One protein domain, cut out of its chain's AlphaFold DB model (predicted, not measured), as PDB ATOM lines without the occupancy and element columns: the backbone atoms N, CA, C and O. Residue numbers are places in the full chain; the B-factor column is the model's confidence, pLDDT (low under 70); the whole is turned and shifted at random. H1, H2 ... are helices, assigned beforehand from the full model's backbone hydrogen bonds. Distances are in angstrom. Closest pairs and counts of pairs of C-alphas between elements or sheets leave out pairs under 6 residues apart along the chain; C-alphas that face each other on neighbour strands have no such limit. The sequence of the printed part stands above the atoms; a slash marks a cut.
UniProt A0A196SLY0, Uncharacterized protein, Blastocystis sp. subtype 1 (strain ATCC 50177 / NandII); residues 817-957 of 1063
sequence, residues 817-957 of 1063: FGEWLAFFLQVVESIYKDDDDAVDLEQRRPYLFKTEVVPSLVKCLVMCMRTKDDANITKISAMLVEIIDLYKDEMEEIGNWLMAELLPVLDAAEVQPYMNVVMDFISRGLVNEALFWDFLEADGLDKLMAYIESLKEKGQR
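This is residues 817 to 957 of the 1063 residues of an uncharacterized protein of Blastocystis sp. subtype 1 (strain ATCC 50177 / NandII) (UniProt A0A196SLY0). Helical hairpins line up as a slab: H3-H4 and H5-H6 lie side by side in the core, with the hairpin H1-H2 at one end and H7 and H8 at the other. H1, H3, H4, H5 and H6 make an up-and-down bundle, each running against the one before it. The printed part has 141 residues with eight named helices, H1 to H8 along the chain, and no named strand: all helix. It is compact, with a radius of gyration of the C-alphas of 15.7 A and spans of 47 by 35 by 25 A.

H5, residues 888 to 905, is the hub, with a kink of 40 degrees near residue 895. It forms a hairpin with H6, residues 912 to 925; their closest C-alphas, Gly 895 and Gly 925, are 3.7 A apart. H5 touches H3, residues 853 to 867, at a shallow tilt of 29 degrees, closest at C-alphas 897 and 855, 5.6 A. With residues 895 to 903 alone it touches H7, residues 929 to 937, closest at C-alphas 896 and 931, 7.0 A. H3 forms a hairpin with H4, residues 870 to 886, closest at C-alphas 861 and 873, 5.7 A. H1, residues 817 to 832, only just touches H4, with 3 pairs of C-alphas within 8 A, closest at 832 and 883, 7.1 A. With residues 828 to 832 alone H1 touches H2, residues 841 to 849, closest at C-alphas 831 and 844, 6.5 A. H8, residues 940 to 953, touches no helix but is near H6, C-alphas 947 and 915 being closest at 7.4 A. Each O i to N i+4 pair is within hydrogen-bond range in H1, H3, H4, H7 and H8, against 10 of 14 in H5, 8 of 10 in H6 and 2 of 5 in H2, where 3 of 6 O i to N i+3 pairs are.

H1 begins at C-alpha 817 (-20.767, 14.140, 298.839), and H8 ends at C-alpha 953 (-28.837, 49.333, 299.788). H5 measures 25.1 A, H4 24.5 A and H1 22.5 A.

The C-alphas farthest apart, Ala 838 and Glu 953, are 48.0 A apart. The printed part has no cut and no long link; pLDDT is under 70 at residues 834 to 839.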
ATOM      1  N   PHE A 817     -21.566  12.940 298.608       85.62
ATOM      2  CA  PHE A 817     -20.767  14.140 298.839       85.62
ATOM      3  C   PHE A 817     -20.781  14.567 300.310       85.62
ATOM      4  O   PHE A 817     -19.734  14.926 300.825       85.62
ATOM      5  N   GLY A 818     -21.921  14.469 301.004       84.62
ATOM      6  CA  GLY A 818     -22.023  14.865 302.411       84.62
ATOM      7  C   GLY A 818     -21.239  13.950 303.355       84.62
ATOM      8  O   GLY A 818     -20.536  14.438 304.235       84.62
ATOM      9  N   GLU A 819     -21.319  12.630 303.155       86.56
ATOM     10  CA  GLU A 819     -20.579  11.648 303.968       86.56
ATOM     11  C   GLU A 819     -19.070  11.754 303.732       86.56
ATOM     12  O   GLU A 819     -18.290  11.815 304.683       86.56
ATOM     13  N   TRP A 820     -18.662  11.834 302.461       90.50
ATOM     14  CA  TRP A 820     -17.262  12.016 302.095       90.50
ATOM     15  C   TRP A 820     -16.719  13.359 302.595       90.50
ATOM     16  O   TRP A 820     -15.624  13.387 303.145       90.50
ATOM     17  N   LEU A 821     -17.476  14.455 302.461       91.75
ATOM     18  CA  LEU A 821     -17.040  15.781 302.904       91.75
ATOM     19  C   LEU A 821     -16.858  15.820 304.422       91.75
ATOM     20  O   LEU A 821     -15.857  16.344 304.893       91.75
ATOM     21  N   ALA A 822     -17.779  15.238 305.194       90.44
ATOM     22  CA  ALA A 822     -17.645  15.174 306.647       90.44
ATOM     23  C   ALA A 822     -16.343  14.470 307.069       90.44
ATOM     24  O   ALA A 822     -15.599  15.004 307.894       90.44
ATOM     25  N   PHE A 823     -16.051  13.324 306.449       90.44
ATOM     26  CA  PHE A 823     -14.807  12.584 306.657       90.44
ATOM     27  C   PHE A 823     -13.577  13.383 306.199       90.44
ATOM     28  O   PHE A 823     -12.629  13.549 306.958       90.44
ATOM     29  N   PHE A 824     -13.609  13.953 304.992       91.31
ATOM     30  CA  PHE A 824     -12.521  14.765 304.451       91.31
ATOM     31  C   PHE A 824     -12.183  15.940 305.373       91.31
ATOM     32  O   PHE A 824     -11.020  16.124 305.712       91.31
ATOM     33  N   LEU A 825     -13.179  16.691 305.852       92.50
ATOM     34  CA  LEU A 825     -12.948  17.818 306.758       92.50
ATOM     35  C   LEU A 825     -12.355  17.382 308.102       92.50
ATOM     36  O   LEU A 825     -11.539  18.116 308.646       92.50
ATOM     37  N   GLN A 826     -12.734  16.214 308.629       89.56
ATOM     38  CA  GLN A 826     -12.108  15.654 309.831       89.56
ATOM     39  C   GLN A 826     -10.624  15.349 309.591       89.56
ATOM     40  O   GLN A 826      -9.782  15.699 310.417       89.56
ATOM     41  N   VAL A 827     -10.300  14.758 308.437       87.81
ATOM     42  CA  VAL A 827      -8.915  14.485 308.042       87.81
ATOM     43  C   VAL A 827      -8.129  15.789 307.909       87.81
ATOM     44  O   VAL A 827      -7.068  15.911 308.509       87.81
ATOM     45  N   VAL A 828      -8.651  16.799 307.202       89.69
ATOM     46  CA  VAL A 828      -7.979  18.105 307.074       89.69
ATOM     47  C   VAL A 828      -7.741  18.744 308.441       89.69
ATOM     48  O   VAL A 828      -6.639  19.217 308.703       89.69
ATOM     49  N   GLU A 829      -8.746  18.735 309.318       88.62
ATOM     50  CA  GLU A 829      -8.643  19.289 310.670       88.62
ATOM     51  C   GLU A 829      -7.502  18.646 311.462       88.62
ATOM     52  O   GLU A 829      -6.698  19.366 312.043       88.62
ATOM     53  N   SER A 830      -7.358  17.320 311.390       84.12
ATOM     54  CA  SER A 830      -6.263  16.597 312.053       84.12
ATOM     55  C   SER A 830      -4.865  16.887 311.488       84.12
ATOM     56  O   SER A 830      -3.868  16.613 312.150       84.12
ATOM     57  N   ILE A 831      -4.760  17.447 310.274       83.75
ATOM     58  CA  ILE A 831      -3.462  17.807 309.691       83.75
ATOM     59  C   ILE A 831      -2.938  19.089 310.334       83.75
ATOM     60  O   ILE A 831      -1.789  19.125 310.761       83.75
ATOM     61  N   TYR A 832      -3.740  20.152 310.401       81.12
ATOM     62  CA  TYR A 832      -3.244  21.458 310.856       81.12
ATOM     63  C   TYR A 832      -3.577  21.783 312.319       81.12
ATOM     64  O   TYR A 832      -2.929  22.668 312.876       81.12
ATOM     65  N   LYS A 833      -4.533  21.085 312.951       78.56
ATOM     66  CA  LYS A 833      -4.803  21.202 314.392       78.56
ATOM     67  C   LYS A 833      -4.126  20.076 315.161       78.56
ATOM     68  O   LYS A 833      -4.158  18.926 314.733       78.56
ATOM     69  N   ASP A 834      -3.559  20.412 316.312       64.38
ATOM     70  CA  ASP A 834      -3.144  19.436 317.315       64.38
ATOM     71  C   ASP A 834      -3.354  20.008 318.721       64.38
ATOM     72  O   ASP A 834      -3.301  21.226 318.907       64.38
ATOM     73  N   ASP A 835      -3.607  19.126 319.686       55.56
ATOM     74  CA  ASP A 835      -3.881  19.479 321.087       55.56
ATOM     75  C   ASP A 835      -2.588  19.703 321.907       55.56
ATOM     76  O   ASP A 835      -2.651  20.254 323.009       55.56
ATOM     77  N   ASP A 836      -1.420  19.320 321.373       55.00
ATOM     78  CA  ASP A 836      -0.102  19.508 321.992       55.00
ATOM     79  C   ASP A 836       0.698  20.622 321.280       55.00
ATOM     80  O   ASP A 836       0.927  20.581 320.072       55.00
ATOM     81  N   ASP A 837       1.168  21.613 322.051       50.84
ATOM     82  CA  ASP A 837       1.825  22.876 321.637       50.84
ATOM     83  C   ASP A 837       3.161  22.732 320.845       50.84
ATOM     84  O   ASP A 837       3.965  23.667 320.780       50.84
ATOM     85  N   ALA A 838       3.451  21.570 320.251       50.97
ATOM     86  CA  ALA A 838       4.708  21.243 319.575       50.97
ATOM     87  C   ALA A 838       4.520  20.679 318.150       50.97
ATOM     88  O   ALA A 838       5.276  19.804 317.725       50.97
ATOM     89  N   VAL A 839       3.535  21.174 317.394       56.78
ATOM     90  CA  VAL A 839       3.347  20.789 315.984       56.78
ATOM     91  C   VAL A 839       4.527  21.272 315.137       56.78
ATOM     92  O   VAL A 839       4.745  22.473 314.977       56.78
ATOM     93  N   ASP A 840       5.264  20.337 314.535       70.31
ATOM     94  CA  ASP A 840       6.227  20.649 313.476       70.31
ATOM     95  C   ASP A 840       5.467  20.908 312.162       70.31
ATOM     96  O   ASP A 840       5.272  20.013 311.334       70.31
ATOM     97  N   LEU A 841       4.973  22.143 312.002       75.56
ATOM     98  CA  LEU A 841       4.208  22.597 310.832       75.56
ATOM     99  C   LEU A 841       4.936  22.299 309.507       75.56
ATOM    100  O   LEU A 841       4.290  22.015 308.499       75.56
ATOM    101  N   GLU A 842       6.273  22.266 309.509       77.94
ATOM    102  CA  GLU A 842       7.071  21.933 308.324       77.94
ATOM    103  C   GLU A 842       6.905  20.480 307.874       77.94
ATOM    104  O   GLU A 842       6.902  20.195 306.674       77.94
ATOM    105  N   GLN A 843       6.723  19.543 308.808       79.50
ATOM    106  CA  GLN A 843       6.503  18.133 308.472       79.50
ATOM    107  C   GLN A 843       5.104  17.886 307.906       79.50
ATOM    108  O   GLN A 843       4.925  16.992 307.076       79.50
ATOM    109  N   ARG A 844       4.116  18.685 308.327       81.81
ATOM    110  CA  ARG A 844       2.716  18.537 307.905       81.81
ATOM    111  C   ARG A 844       2.376  19.325 306.640       81.81
ATOM    112  O   ARG A 844       1.497  18.899 305.889       81.81
ATOM    113  N   ARG A 845       3.127  20.388 306.333       86.69
ATOM    114  CA  ARG A 845       3.016  21.201 305.108       86.69
ATOM    115  C   ARG A 845       2.824  20.353 303.832       86.69
ATOM    116  O   ARG A 845       1.846  20.573 303.115       86.69
ATOM    117  N   PRO A 846       3.632  19.313 303.536       87.75
ATOM    118  CA  PRO A 846       3.439  18.500 302.333       87.75
ATOM    119  C   PRO A 846       2.062  17.833 302.219       87.75
ATOM    120  O   PRO A 846       1.597  17.633 301.102       87.75
ATOM    121  N   TYR A 847       1.406  17.500 303.335       86.19
ATOM    122  CA  TYR A 847       0.093  16.846 303.355       86.19
ATOM    123  C   TYR A 847      -1.072  17.791 303.060       86.19
ATOM    124  O   TYR A 847      -2.172  17.307 302.802       86.19
ATOM    125  N   LEU A 848      -0.848  19.107 303.080       86.94
ATOM    126  CA  LEU A 848      -1.831  20.117 302.680       86.94
ATOM    127  C   LEU A 848      -1.613  20.562 301.230       86.94
ATOM    128  O   LEU A 848      -2.565  20.623 300.449       86.94
ATOM    129  N   PHE A 849      -0.354  20.838 300.878       87.38
ATOM    130  CA  PHE A 849       0.001  21.501 299.621       87.38
ATOM    131  C   PHE A 849       0.372  20.514 298.497       87.38
ATOM    132  O   PHE A 849      -0.038  20.708 297.357       87.38
ATOM    133  N   LYS A 850       1.051  19.386 298.781       84.06
ATOM    134  CA  LYS A 850       1.442  18.399 297.739       84.06
ATOM    135  C   LYS A 850       0.384  17.332 297.438       84.06
ATOM    136  O   LYS A 850       0.579  16.506 296.549       84.06
ATOM    137  N   THR A 851      -0.706  17.307 298.195       83.44
ATOM    138  CA  THR A 851      -1.781  16.295 298.132       83.44
ATOM    139  C   THR A 851      -3.087  16.855 297.575       83.44
ATOM    140  O   THR A 851      -4.114  16.171 297.597       83.44
ATOM    141  N   GLU A 852      -3.059  18.100 297.085       87.69
ATOM    142  CA  GLU A 852      -4.221  18.801 296.530       87.69
ATOM    143  C   GLU A 852      -5.369  18.974 297.546       87.69
ATOM    144  O   GLU A 852      -6.525  19.171 297.164       87.69
ATOM    145  N   VAL A 853      -5.069  18.909 298.850       90.94
ATOM    146  CA  VAL A 853      -6.053  19.075 299.929       90.94
ATOM    147  C   VAL A 853      -6.575  20.508 299.978       90.94
ATOM    148  O   VAL A 853      -7.790  20.701 299.945       90.94
ATOM    149  N   VAL A 854      -5.690  21.510 300.003       91.75
ATOM    150  CA  VAL A 854      -6.098  22.927 300.018       91.75
ATOM    151  C   VAL A 854      -6.871  23.322 298.749       91.75
ATOM    152  O   VAL A 854      -7.981  23.834 298.897       91.75
ATOM    153  N   PRO A 855      -6.406  23.007 297.521       92.31
ATOM    154  CA  PRO A 855      -7.204  23.194 296.304       92.31
ATOM    155  C   PRO A 855      -8.601  22.576 296.401       92.31
ATOM    156  O   PRO A 855      -9.610  23.201 296.067       92.31
ATOM    157  N   SER A 856      -8.681  21.347 296.917       93.50
ATOM    158  CA  SER A 856      -9.951  20.635 297.050       93.50
ATOM    159  C   SER A 856     -10.865  21.253 298.106       93.50
ATOM    160  O   SER A 856     -12.073  21.264 297.900       93.50
ATOM    161  N   LEU A 857     -10.328  21.819 299.195       94.44
ATOM    162  CA  LEU A 857     -11.114  22.583 300.175       94.44
ATOM    163  C   LEU A 857     -11.763  23.812 299.541       94.44
ATOM    164  O   LEU A 857     -12.950  24.046 299.764       94.44
ATOM    165  N   VAL A 858     -11.018  24.565 298.726       94.19
ATOM    166  CA  VAL A 858     -11.556  25.730 298.007       94.19
ATOM    167  C   VAL A 858     -12.669  25.296 297.053       94.19
ATOM    168  O   VAL A 858     -13.759  25.872 297.047       94.19
ATOM    169  N   LYS A 859     -12.455  24.214 296.307       93.50
ATOM    170  CA  LYS A 859     -13.477  23.662 295.413       93.50
ATOM    171  C   LYS A 859     -14.712  23.163 296.173       93.50
ATOM    172  O   LYS A 859     -15.844  23.416 295.760       93.50
ATOM    173  N   CYS A 860     -14.522  22.515 297.324       94.12
ATOM    174  CA  CYS A 860     -15.607  22.108 298.216       94.12
ATOM    175  C   CYS A 860     -16.385  23.305 298.769       94.12
ATOM    176  O   CYS A 860     -17.607  23.212 298.870       94.12
ATOM    177  N   LEU A 861     -15.723  24.425 299.079       95.25
ATOM    178  CA  LEU A 861     -16.386  25.663 299.494       95.25
ATOM    179  C   LEU A 861     -17.365  26.138 298.413       95.25
ATOM    180  O   LEU A 861     -18.542  26.360 298.702       95.25
ATOM    181  N   VAL A 862     -16.908  26.208 297.159       93.00
ATOM    182  CA  VAL A 862     -17.745  26.586 296.011       93.00
ATOM    183  C   VAL A 862     -18.891  25.594 295.808       93.00
ATOM    184  O   VAL A 862     -20.037  26.003 295.608       93.00
ATOM    185  N   MET A 863     -18.629  24.287 295.901       91.25
ATOM    186  CA  MET A 863     -19.679  23.267 295.808       91.25
ATOM    187  C   MET A 863     -20.738  23.436 296.904       91.25
ATOM    188  O   MET A 863     -21.927  23.410 296.590       91.25
ATOM    189  N   CYS A 864     -20.329  23.685 298.154       93.44
ATOM    190  CA  CYS A 864     -21.247  23.912 299.271       93.44
ATOM    191  C   CYS A 864     -22.086  25.181 299.080       93.44
ATOM    192  O   CYS A 864     -23.275  25.171 299.395       93.44
ATOM    193  N   MET A 865     -21.514  26.253 298.515       94.25
ATOM    194  CA  MET A 865     -22.266  27.458 298.135       94.25
ATOM    195  C   MET A 865     -23.340  27.138 297.097       94.25
ATOM    196  O   MET A 865     -24.499  27.517 297.263       94.25
ATOM    197  N   ARG A 866     -22.988  26.374 296.054       90.94
ATOM    198  CA  ARG A 866     -23.945  25.979 295.012       90.94
ATOM    199  C   ARG A 866     -25.076  25.105 295.558       90.94
ATOM    200  O   ARG A 866     -26.217  25.235 295.119       90.94
ATOM    201  N   THR A 867     -24.785  24.243 296.534       89.88
ATOM    202  CA  THR A 867     -25.781  23.379 297.190       89.88
ATOM    203  C   THR A 867     -26.467  24.018 298.399       89.88
ATOM    204  O   THR A 867     -27.363  23.396 298.964       89.88
ATOM    205  N   LYS A 868     -26.096  25.250 298.773       91.44
ATOM    206  CA  LYS A 868     -26.614  25.998 299.934       91.44
ATOM    207  C   LYS A 868     -26.429  25.276 301.276       91.44
ATOM    208  O   LYS A 868     -27.341  25.227 302.101       91.44
ATOM    209  N   ASP A 869     -25.251  24.691 301.480       92.25
ATOM    210  CA  ASP A 869     -24.877  24.013 302.726       92.25
ATOM    211  C   ASP A 869     -24.155  24.974 303.687       92.25
ATOM    212  O   ASP A 869     -22.929  24.972 303.815       92.25
ATOM    213  N   ASP A 870     -24.933  25.828 304.358       91.69
ATOM    214  CA  ASP A 870     -24.425  26.908 305.221       91.69
ATOM    215  C   ASP A 870     -23.483  26.417 306.338       91.69
ATOM    216  O   ASP A 870     -22.531  27.113 306.716       91.69
ATOM    217  N   ALA A 871     -23.725  25.211 306.864       92.50
ATOM    218  CA  ALA A 871     -22.922  24.631 307.935       92.50
ATOM    219  C   ALA A 871     -21.503  24.313 307.447       92.50
ATOM    220  O   ALA A 871     -20.521  24.720 308.079       92.50
ATOM    221  N   ASN A 872     -21.389  23.648 306.295       94.44
ATOM    222  CA  ASN A 872     -20.094  23.310 305.715       94.44
ATOM    223  C   ASN A 872     -19.390  24.525 305.100       94.44
ATOM    224  O   ASN A 872     -18.171  24.613 305.216       94.44
ATOM    225  N   ILE A 873     -20.118  25.511 304.556       95.50
ATOM    226  CA  ILE A 873     -19.524  26.795 304.130       95.50
ATOM    227  C   ILE A 873     -18.807  27.458 305.308       95.50
ATOM    228  O   ILE A 873     -17.648  27.856 305.185       95.50
ATOM    229  N   THR A 874     -19.471  27.542 306.464       94.25
ATOM    230  CA  THR A 874     -18.899  28.153 307.673       94.25
ATOM    231  C   THR A 874     -17.679  27.374 308.162       94.25
ATOM    232  O   THR A 874     -16.642  27.974 308.447       94.25
ATOM    233  N   LYS A 875     -17.780  26.038 308.217       94.56
ATOM    234  CA  LYS A 875     -16.686  25.168 308.656       94.56
ATOM    235  C   LYS A 875     -15.468  25.296 307.738       94.56
ATOM    236  O   LYS A 875     -14.392  25.615 308.227       94.56
ATOM    237  N   ILE A 876     -15.640  25.122 306.427       96.25
ATOM    238  CA  ILE A 876     -14.548  25.206 305.442       96.25
ATOM    239  C   ILE A 876     -13.906  26.595 305.454       96.25
ATOM    240  O   ILE A 876     -12.684  26.698 305.435       96.25
ATOM    241  N   SER A 877     -14.712  27.658 305.547       95.69
ATOM    242  CA  SER A 877     -14.188  29.027 305.611       95.69
ATOM    243  C   SER A 877     -13.282  29.227 306.829       95.69
ATOM    244  O   SER A 877     -12.206  29.802 306.701       95.69
ATOM    245  N   ALA A 878     -13.678  28.719 308.002       94.94
ATOM    246  CA  ALA A 878     -12.844  28.788 309.199       94.94
ATOM    247  C   ALA A 878     -11.521  28.022 309.022       94.94
ATOM    248  O   ALA A 878     -10.468  28.567 309.337       94.94
ATOM    249  N   MET A 879     -11.567  26.811 308.448       94.88
ATOM    250  CA  MET A 879     -10.359  26.016 308.184       94.88
ATOM    251  C   MET A 879      -9.403  26.722 307.222       94.88
ATOM    252  O   MET A 879      -8.209  26.784 307.482       94.88
ATOM    253  N   LEU A 880      -9.915  27.276 306.117       94.62
ATOM    254  CA  LEU A 880      -9.091  27.986 305.137       94.62
ATOM    255  C   LEU A 880      -8.429  29.227 305.742       94.62
ATOM    256  O   LEU A 880      -7.260  29.469 305.471       94.62
ATOM    257  N   VAL A 881      -9.145  29.995 306.572       94.06
ATOM    258  CA  VAL A 881      -8.563  31.153 307.271       94.06
ATOM    259  C   VAL A 881      -7.441  30.718 308.215       94.06
ATOM    260  O   VAL A 881      -6.382  31.334 308.210       94.06
ATOM    261  N   GLU A 882      -7.646  29.644 308.977       92.62
ATOM    262  CA  GLU A 882      -6.640  29.119 309.902       92.62
ATOM    263  C   GLU A 882      -5.397  28.599 309.160       92.62
ATOM    264  O   GLU A 882      -4.273  28.927 309.532       92.62
ATOM    265  N   ILE A 883      -5.584  27.880 308.047       91.69
ATOM    266  CA  ILE A 883      -4.489  27.427 307.174       91.69
ATOM    267  C   ILE A 883      -3.725  28.622 306.581       91.69
ATOM    268  O   ILE A 883      -2.497  28.624 306.603       91.69
ATOM    269  N   ILE A 884      -4.429  29.648 306.092       91.38
ATOM    270  CA  ILE A 884      -3.826  30.893 305.583       91.38
ATOM    271  C   ILE A 884      -2.976  31.578 306.662       91.38
ATOM    272  O   ILE A 884      -1.879  32.061 306.383       91.38
ATOM    273  N   ASP A 885      -3.468  31.620 307.900       89.69
ATOM    274  CA  ASP A 885      -2.757  32.260 309.004       89.69
ATOM    275  C   ASP A 885      -1.517  31.467 309.449       89.69
ATOM    276  O   ASP A 885      -0.523  32.083 309.847       89.69
ATOM    277  N   LEU A 886      -1.558  30.132 309.356       89.19
ATOM    278  CA  LEU A 886      -0.442  29.237 309.685       89.19
ATOM    279  C   LEU A 886       0.647  29.210 308.599       89.19
ATOM    280  O   LEU A 886       1.827  29.209 308.939       89.19
ATOM    281  N   TYR A 887       0.273  29.227 307.315       89.69
ATOM    282  CA  TYR A 887       1.178  29.042 306.169       89.69
ATOM    283  C   TYR A 887       1.258  30.293 305.285       89.69
ATOM    284  O   TYR A 887       1.002  30.261 304.080       89.69
ATOM    285  N   LYS A 888       1.604  31.432 305.894       86.25
ATOM    286  CA  LYS A 888       1.658  32.738 305.209       86.25
ATOM    287  C   LYS A 888       2.677  32.807 304.071       86.25
ATOM    288  O   LYS A 888       2.562  33.658 303.196       86.25
ATOM    289  N   ASP A 889       3.691  31.958 304.109       87.69
ATOM    290  CA  ASP A 889       4.710  31.825 303.076       87.69
ATOM    291  C   ASP A 889       4.207  31.098 301.817       87.69
ATOM    292  O   ASP A 889       4.753  31.331 300.745       87.69
ATOM    293  N   GLU A 890       3.124  30.320 301.913       89.88
ATOM    294  CA  GLU A 890       2.476  29.631 300.779       89.88
ATOM    295  C   GLU A 890       1.328  30.455 300.160       89.88
ATOM    296  O   GLU A 890       0.545  29.960 299.346       89.88
ATOM    297  N   MET A 891       1.193  31.732 300.538       89.81
ATOM    298  CA  MET A 891       0.076  32.582 300.114       89.81
ATOM    299  C   MET A 891      -0.038  32.758 298.601       89.81
ATOM    300  O   MET A 891      -1.142  32.965 298.106       89.81
ATOM    301  N   GLU A 892       1.067  32.659 297.866       90.38
ATOM    302  CA  GLU A 892       1.041  32.690 296.404       90.38
ATOM    303  C   GLU A 892       0.330  31.456 295.823       90.38
ATOM    304  O   GLU A 892      -0.565  31.604 294.991       90.38
ATOM    305  N   GLU A 893       0.646  30.246 296.302       91.56
ATOM    306  CA  GLU A 893      -0.043  29.018 295.880       91.56
ATOM    307  C   GLU A 893      -1.517  29.030 296.301       91.56
ATOM    308  O   GLU A 893      -2.400  28.769 295.479       91.56
ATOM    309  N   ILE A 894      -1.802  29.411 297.553       93.38
ATOM    310  CA  ILE A 894      -3.179  29.521 298.059       93.38
ATOM    311  C   ILE A 894      -3.970  30.549 297.244       93.38
ATOM    312  O   ILE A 894      -5.112  30.285 296.866       93.38
ATOM    313  N   GLY A 895      -3.365  31.703 296.949       92.44
ATOM    314  CA  GLY A 895      -3.951  32.754 296.126       92.44
ATOM    315  C   GLY A 895      -4.331  32.240 294.742       92.44
ATOM    316  O   GLY A 895      -5.479  32.406 294.334       92.44
ATOM    317  N   ASN A 896      -3.428  31.522 294.069       93.75
ATOM    318  CA  ASN A 896      -3.709  30.905 292.770       93.75
ATOM    319  C   ASN A 896      -4.946  29.990 292.823       93.75
ATOM    320  O   ASN A 896      -5.818  30.075 291.957       93.75
ATOM    321  N   TRP A 897      -5.072  29.141 293.850       94.31
ATOM    322  CA  TRP A 897      -6.217  28.231 293.987       94.31
ATOM    323  C   TRP A 897      -7.524  28.944 294.331       94.31
ATOM    324  O   TRP A 897      -8.570  28.609 293.773       94.31
ATOM    325  N   LEU A 898      -7.473  29.940 295.223       95.12
ATOM    326  CA  LEU A 898      -8.630  30.773 295.551       95.12
ATOM    327  C   LEU A 898      -9.162  31.471 294.302       95.12
ATOM    328  O   LEU A 898     -10.356  31.399 294.025       95.12
ATOM    329  N   MET A 899      -8.284  32.101 293.523       93.88
ATOM    330  CA  MET A 899      -8.688  32.851 292.336       93.88
ATOM    331  C   MET A 899      -9.214  31.929 291.232       93.88
ATOM    332  O   MET A 899     -10.263  32.216 290.654       93.88
ATOM    333  N   ALA A 900      -8.566  30.782 291.006       92.50
ATOM    334  CA  ALA A 900      -8.990  29.810 290.000       92.50
ATOM    335  C   ALA A 900     -10.425  29.290 290.214       92.50
ATOM    336  O   ALA A 900     -11.150  29.078 289.243       92.50
ATOM    337  N   GLU A 901     -10.853  29.104 291.465       92.88
ATOM    338  CA  GLU A 901     -12.180  28.559 291.788       92.88
ATOM    339  C   GLU A 901     -13.234  29.646 292.084       92.88
ATOM    340  O   GLU A 901     -14.418  29.445 291.801       92.88
ATOM    341  N   LEU A 902     -12.840  30.807 292.632       94.69
ATOM    342  CA  LEU A 902     -13.776  31.866 293.042       94.69
ATOM    343  C   LEU A 902     -14.114  32.863 291.929       94.69
ATOM    344  O   LEU A 902     -15.267  33.293 291.846       94.69
ATOM    345  N   LEU A 903     -13.162  33.221 291.058       93.75
ATOM    346  CA  LEU A 903     -13.439  34.149 289.953       93.75
ATOM    347  C   LEU A 903     -14.543  33.634 289.011       93.75
ATOM    348  O   LEU A 903     -15.471  34.394 288.723       93.75
ATOM    349  N   PRO A 904     -14.559  32.348 288.593       93.44
ATOM    350  CA  PRO A 904     -15.583  31.842 287.676       93.44
ATOM    351  C   PRO A 904     -17.007  31.842 288.246       93.44
ATOM    352  O   PRO A 904     -17.966  31.654 287.496       93.44
ATOM    353  N   VAL A 905     -17.172  31.994 289.565       92.62
ATOM    354  CA  VAL A 905     -18.484  31.947 290.228       92.62
ATOM    355  C   VAL A 905     -19.012  33.305 290.668       92.62
ATOM    356  O   VAL A 905     -20.112  33.360 291.217       92.62
ATOM    357  N   LEU A 906     -18.301  34.394 290.363       90.12
ATOM    358  CA  LEU A 906     -18.747  35.763 290.652       90.12
ATOM    359  C   LEU A 906     -20.135  36.079 290.068       90.12
ATOM    360  O   LEU A 906     -20.890  36.844 290.666       90.12
ATOM    361  N   ASP A 907     -20.491  35.445 288.948       86.88
ATOM    362  CA  ASP A 907     -21.784  35.600 288.270       86.88
ATOM    363  C   ASP A 907     -22.784  34.468 288.527       86.88
ATOM    364  O   ASP A 907     -23.926  34.516 288.060       86.88
ATOM    365  N   ALA A 908     -22.400  33.444 289.289       89.44
ATOM    366  CA  ALA A 908     -23.275  32.311 289.545       89.44
ATOM    367  C   ALA A 908     -24.434  32.730 290.463       89.44
ATOM    368  O   ALA A 908     -24.232  33.117 291.618       89.44
ATOM    369  N   ALA A 909     -25.669  32.622 289.961       87.69
ATOM    370  CA  ALA A 909     -26.873  33.023 290.689       87.69
ATOM    371  C   ALA A 909     -27.018  32.284 292.030       87.69
ATOM    372  O   ALA A 909     -27.448  32.879 293.019       87.69
ATOM    373  N   GLU A 910     -26.634  31.004 292.086       89.31
ATOM    374  CA  GLU A 910     -26.645  30.235 293.330       89.31
ATOM    375  C   GLU A 910     -25.596  30.680 294.366       89.31
ATOM    376  O   GLU A 910     -25.811  30.448 295.553       89.31
ATOM    377  N   VAL A 911     -24.518  31.361 293.956       90.69
ATOM    378  CA  VAL A 911     -23.433  31.826 294.844       90.69
ATOM    379  C   VAL A 911     -23.683  33.242 295.375       90.69
ATOM    380  O   VAL A 911     -23.172  33.593 296.436       90.69
ATOM    381  N   GLN A 912     -24.547  34.030 294.726       89.06
ATOM    382  CA  GLN A 912     -24.873  35.407 295.130       89.06
ATOM    383  C   GLN A 912     -25.199  35.612 296.630       89.06
ATOM    384  O   GLN A 912     -24.786  36.629 297.193       89.06
ATOM    385  N   PRO A 913     -25.899  34.693 297.334       90.75
ATOM    386  CA  PRO A 913     -26.132  34.826 298.777       90.75
ATOM    387  C   PRO A 913     -24.855  34.821 299.633       90.75
ATOM    388  O   PRO A 913     -24.883  35.312 300.758       90.75
ATOM    389  N   TYR A 914     -23.753  34.295 299.098       94.00
ATOM    390  CA  TYR A 914     -22.485  34.049 299.788       94.00
ATOM    391  C   TYR A 914     -21.354  34.976 299.323       94.00
ATOM    392  O   TYR A 914     -20.183  34.731 299.620       94.00
ATOM    393  N   MET A 915     -21.682  36.065 298.617       91.81
ATOM    394  CA  MET A 915     -20.687  37.007 298.085       91.81
ATOM    395  C   MET A 915     -19.792  37.638 299.154       91.81
ATOM    396  O   MET A 915     -18.670  38.022 298.848       91.81
ATOM    397  N   ASN A 916     -20.233  37.702 300.412       91.69
ATOM    398  CA  ASN A 916     -19.382  38.121 301.528       91.69
ATOM    399  C   ASN A 916     -18.182  37.184 301.728       91.69
ATOM    400  O   ASN A 916     -17.081  37.660 301.978       91.69
ATOM    401  N   VAL A 917     -18.399  35.871 301.622       94.12
ATOM    402  CA  VAL A 917     -17.354  34.851 301.771       94.12
ATOM    403  C   VAL A 917     -16.444  34.859 300.546       94.12
ATOM    404  O   VAL A 917     -15.227  34.871 300.690       94.12
ATOM    405  N   VAL A 918     -17.032  34.928 299.347       94.94
ATOM    406  CA  VAL A 918     -16.283  35.000 298.082       94.94
ATOM    407  C   VAL A 918     -15.359  36.219 298.065       94.94
ATOM    408  O   VAL A 918     -14.165  36.081 297.823       94.94
ATOM    409  N   MET A 919     -15.883  37.404 298.390       94.00
ATOM    410  CA  MET A 919     -15.101  38.643 298.406       94.00
ATOM    411  C   MET A 919     -14.047  38.662 299.519       94.00
ATOM    412  O   MET A 919     -12.969  39.211 299.307       94.00
ATOM    413  N   ASP A 920     -14.311  38.041 300.676       93.81
ATOM    414  CA  ASP A 920     -13.293  37.878 301.724       93.81
ATOM    415  C   ASP A 920     -12.099  37.073 301.202       93.81
ATOM    416  O   ASP A 920     -10.964  37.542 301.273       93.81
ATOM    417  N   PHE A 921     -12.345  35.903 300.614       95.94
ATOM    418  CA  PHE A 921     -11.270  35.048 300.118       95.94
ATOM    419  C   PHE A 921     -10.564  35.604 298.879       95.94
ATOM    420  O   PHE A 921      -9.344  35.493 298.807       95.94
ATOM    421  N   ILE A 922     -11.271  36.272 297.961       95.44
ATOM    422  CA  ILE A 922     -10.625  36.988 296.848       95.44
ATOM    423  C   ILE A 922      -9.674  38.060 297.390       95.44
ATOM    424  O   ILE A 922      -8.523  38.119 296.971       95.44
ATOM    425  N   SER A 923     -10.107  38.860 298.374       94.44
ATOM    426  CA  SER A 923      -9.234  39.885 298.963       94.44
ATOM    427  C   SER A 923      -7.982  39.293 299.621       94.44
ATOM    428  O   SER A 923      -6.922  39.906 299.576       94.44
ATOM    429  N   ARG A 924      -8.075  38.082 300.184       93.38
ATOM    430  CA  ARG A 924      -6.931  37.360 300.761       93.38
ATOM    431  C   ARG A 924      -6.010  36.759 299.698       93.38
ATOM    432  O   ARG A 924      -4.814  36.683 299.939       93.38
ATOM    433  N   GLY A 925      -6.554  36.312 298.566       92.44
ATOM    434  CA  GLY A 925      -5.795  35.678 297.482       92.44
ATOM    435  C   GLY A 925      -5.033  36.658 296.586       92.44
ATOM    436  O   GLY A 925      -4.108  36.256 295.889       92.44
ATOM    437  N   LEU A 926      -5.381  37.945 296.619       93.88
ATOM    438  CA  LEU A 926      -4.714  39.013 295.873       93.88
ATOM    439  C   LEU A 926      -3.347  39.370 296.480       93.88
ATOM    440  O   LEU A 926      -3.209  40.359 297.196       93.88
ATOM    441  N   VAL A 927      -2.335  38.550 296.192       92.44
ATOM    442  CA  VAL A 927      -1.000  38.666 296.810       92.44
ATOM    443  C   VAL A 927       0.129  39.020 295.845       92.44
ATOM    444  O   VAL A 927       1.212  39.390 296.290       92.44
ATOM    445  N   ASN A 928      -0.106  38.933 294.534       92.62
ATOM    446  CA  ASN A 928       0.867  39.293 293.506       92.62
ATOM    447  C   ASN A 928       0.188  40.004 292.321       92.62
ATOM    448  O   ASN A 928      -1.040  40.086 292.226       92.62
ATOM    449  N   GLU A 929       1.006  40.540 291.417       91.12
ATOM    450  CA  GLU A 929       0.520  41.304 290.268       91.12
ATOM    451  C   GLU A 929      -0.247  40.441 289.253       91.12
ATOM    452  O   GLU A 929      -1.220  40.916 288.676       91.12
ATOM    453  N   ALA A 930       0.122  39.170 289.067       93.62
ATOM    454  CA  ALA A 930      -0.577  38.276 288.141       93.62
ATOM    455  C   ALA A 930      -2.038  38.044 288.567       93.62
ATOM    456  O   ALA A 930      -2.952  38.279 287.785       93.62
ATOM    457  N   LEU A 931      -2.264  37.700 289.840       93.88
ATOM    458  CA  LEU A 931      -3.604  37.457 290.388       93.88
ATOM    459  C   LEU A 931      -4.466  38.722 290.432       93.88
ATOM    460  O   LEU A 931      -5.693  38.653 290.344       93.88
ATOM    461  N   PHE A 932      -3.830  39.887 290.553       94.31
ATOM    462  CA  PHE A 932      -4.502  41.172 290.399       94.31
ATOM    463  C   PHE A 932      -5.026  41.385 288.981       94.31
ATOM    464  O   PHE A 932      -6.170  41.810 288.819       94.31
ATOM    465  N   TRP A 933      -4.226  41.069 287.964       93.81
ATOM    466  CA  TRP A 933      -4.681  41.150 286.580       93.81
ATOM    467  C   TRP A 933      -5.764  40.111 286.279       93.81
ATOM    468  O   TRP A 933      -6.786  40.492 285.717       93.81
ATOM    469  N   ASP A 934      -5.633  38.873 286.766       93.88
ATOM    470  CA  ASP A 934      -6.678  37.844 286.639       93.88
ATOM    471  C   ASP A 934      -8.017  38.311 287.242       93.88
ATOM    472  O   ASP A 934      -9.086  38.119 286.659       93.88
ATOM    473  N   PHE A 935      -7.975  38.979 288.402       95.38
ATOM    474  CA  PHE A 935      -9.159  39.577 289.024       95.38
ATOM    475  C   PHE A 935      -9.812  40.643 288.140       95.38
ATOM    476  O   PHE A 935     -11.037  40.680 288.031       95.38
ATOM    477  N   LEU A 936      -9.014  41.521 287.529       93.44
ATOM    478  CA  LEU A 936      -9.528  42.571 286.651       93.44
ATOM    479  C   LEU A 936     -10.088  42.001 285.345       93.44
ATOM    480  O   LEU A 936     -11.152  42.438 284.915       93.44
ATOM    481  N   GLU A 937      -9.418  41.017 284.743       93.69
ATOM    482  CA  GLU A 937      -9.873  40.342 283.522       93.69
ATOM    483  C   GLU A 937     -11.195  39.589 283.722       93.69
ATOM    484  O   GLU A 937     -11.992  39.478 282.793       93.69
ATOM    485  N   ALA A 938     -11.465  39.115 284.942       91.25
ATOM    486  CA  ALA A 938     -12.727  38.480 285.320       91.25
ATOM    487  C   ALA A 938     -13.852  39.480 285.680       91.25
ATOM    488  O   ALA A 938     -14.800  39.110 286.379       91.25
ATOM    489  N   ASP A 939     -13.742  40.749 285.265       93.00
ATOM    490  CA  ASP A 939     -14.626  41.863 285.650       93.00
ATOM    491  C   ASP A 939     -14.746  42.048 287.179       93.00
ATOM    492  O   ASP A 939     -15.713  42.622 287.692       93.00
ATOM    493  N   GLY A 940     -13.769  41.559 287.950       92.25
ATOM    494  CA  GLY A 940     -13.866  41.440 289.402       92.25
ATOM    495  C   GLY A 940     -14.096  42.776 290.106       92.25
ATOM    496  O   GLY A 940     -14.848  42.836 291.083       92.25
ATOM    497  N   LEU A 941     -13.517  43.864 289.584       92.31
ATOM    498  CA  LEU A 941     -13.707  45.211 290.126       92.31
ATOM    499  C   LEU A 941     -15.165  45.674 289.992       92.31
ATOM    500  O   LEU A 941     -15.735  46.178 290.960       92.31
ATOM    501  N   ASP A 942     -15.795  45.447 288.841       92.75
ATOM    502  CA  ASP A 942     -17.197  45.810 288.617       92.75
ATOM    503  C   ASP A 942     -18.129  44.982 289.508       92.75
ATOM    504  O   ASP A 942     -19.083  45.511 290.088       92.75
ATOM    505  N   LYS A 943     -17.825  43.691 289.698       93.00
ATOM    506  CA  LYS A 943     -18.580  42.819 290.615       93.00
ATOM    507  C   LYS A 943     -18.421  43.244 292.070       93.00
ATOM    508  O   LYS A 943     -19.403  43.244 292.813       93.00
ATOM    509  N   LEU A 944     -17.216  43.637 292.483       94.56
ATOM    510  CA  LEU A 944     -16.962  44.193 293.811       94.56
ATOM    511  C   LEU A 944     -17.780  45.471 294.026       94.56
ATOM    512  O   LEU A 944     -18.439  45.604 295.057       94.56
ATOM    513  N   MET A 945     -17.797  46.376 293.045       93.31
ATOM    514  CA  MET A 945     -18.573  47.615 293.118       93.31
ATOM    515  C   MET A 945     -20.079  47.345 293.201       93.31
ATOM    516  O   MET A 945     -20.751  47.906 294.066       93.31
ATOM    517  N   ALA A 946     -20.608  46.431 292.384       91.75
ATOM    518  CA  ALA A 946     -22.009  46.016 292.456       91.75
ATOM    519  C   ALA A 946     -22.361  45.386 293.818       91.75
ATOM    520  O   ALA A 946     -23.427  45.650 294.382       91.75
ATOM    521  N   TYR A 947     -21.453  44.585 294.380       93.06
ATOM    522  CA  TYR A 947     -21.627  43.989 295.700       93.06
ATOM    523  C   TYR A 947     -21.623  45.040 296.821       93.06
ATOM    524  O   TYR A 947     -22.503  45.015 297.685       93.06
ATOM    525  N   ILE A 948     -20.691  46.000 296.788       93.00
ATOM    526  CA  ILE A 948     -20.646  47.136 297.723       93.00
ATOM    527  C   ILE A 948     -21.950  47.935 297.658       93.00
ATOM    528  O   ILE A 948     -22.519  48.263 298.701       93.00
ATOM    529  N   GLU A 949     -22.454  48.213 296.456       92.25
ATOM    530  CA  GLU A 949     -23.710  48.940 296.282       92.25
ATOM    531  C   GLU A 949     -24.891  48.154 296.874       92.25
ATOM    532  O   GLU A 949     -25.698  48.708 297.620       92.25
ATOM    533  N   SER A 950     -24.922  46.829 296.687       91.44
ATOM    534  CA  SER A 950     -25.917  45.961 297.332       91.44
ATOM    535  C   SER A 950     -25.841  45.998 298.864       91.44
ATOM    536  O   SER A 950     -26.875  45.966 299.538       91.44
ATOM    537  N   LEU A 951     -24.638  46.066 299.446       91.38
ATOM    538  CA  LEU A 951     -24.466  46.206 300.895       91.38
ATOM    539  C   LEU A 951     -24.984  47.560 301.396       91.38
ATOM    540  O   LEU A 951     -25.677  47.593 302.417       91.38
ATOM    541  N   LYS A 952     -24.707  48.651 300.666       88.75
ATOM    542  CA  LYS A 952     -25.236  49.991 300.970       88.75
ATOM    543  C   LYS A 952     -26.761  50.001 300.954       88.75
ATOM    544  O   LYS A 952     -27.374  50.464 301.914       88.75
ATOM    545  N   GLU A 953     -27.376  49.438 299.914       91.00
ATOM    546  CA  GLU A 953     -28.837  49.333 299.788       91.00
ATOM    547  C   GLU A 953     -29.469  48.546 300.946       91.00
ATOM    548  O   GLU A 953     -30.558  48.879 301.416       91.00
ATOM    549  N   LYS A 954     -28.769  47.522 301.448       89.19
ATOM    550  CA  LYS A 954     -29.196  46.698 302.592       89.19
ATOM    551  C   LYS A 954     -28.847  47.306 303.958       89.19
ATOM    552  O   LYS A 954     -29.188  46.706 304.979       89.19
ATOM    553  N   GLY A 955     -28.168  48.455 304.006       87.31
ATOM    554  CA  GLY A 955     -27.702  49.084 305.247       87.31
ATOM    555  C   GLY A 955     -26.660  48.258 306.015       87.31
ATOM    556  O   GLY A 955     -26.577  48.355 307.240       87.31
ATOM    557  N   GLN A 956     -25.902  47.405 305.322       88.25
ATOM    558  CA  GLN A 956     -24.847  46.571 305.902       88.25
ATOM    559  C   GLN A 956     -23.489  47.291 305.859       88.25
ATOM    560  O   GLN A 956     -23.276  48.176 305.035       88.25
ATOM    561  N   ARG A 957     -22.558  46.912 306.748       86.00
ATOM    562  CA  ARG A 957     -21.201  47.487 306.782       86.00
ATOM    563  C   ARG A 957     -20.424  47.078 305.531       86.00
ATOM    564  O   ARG A 957     -19.986  45.936 305.436       86.00
TER     565      ARG A 957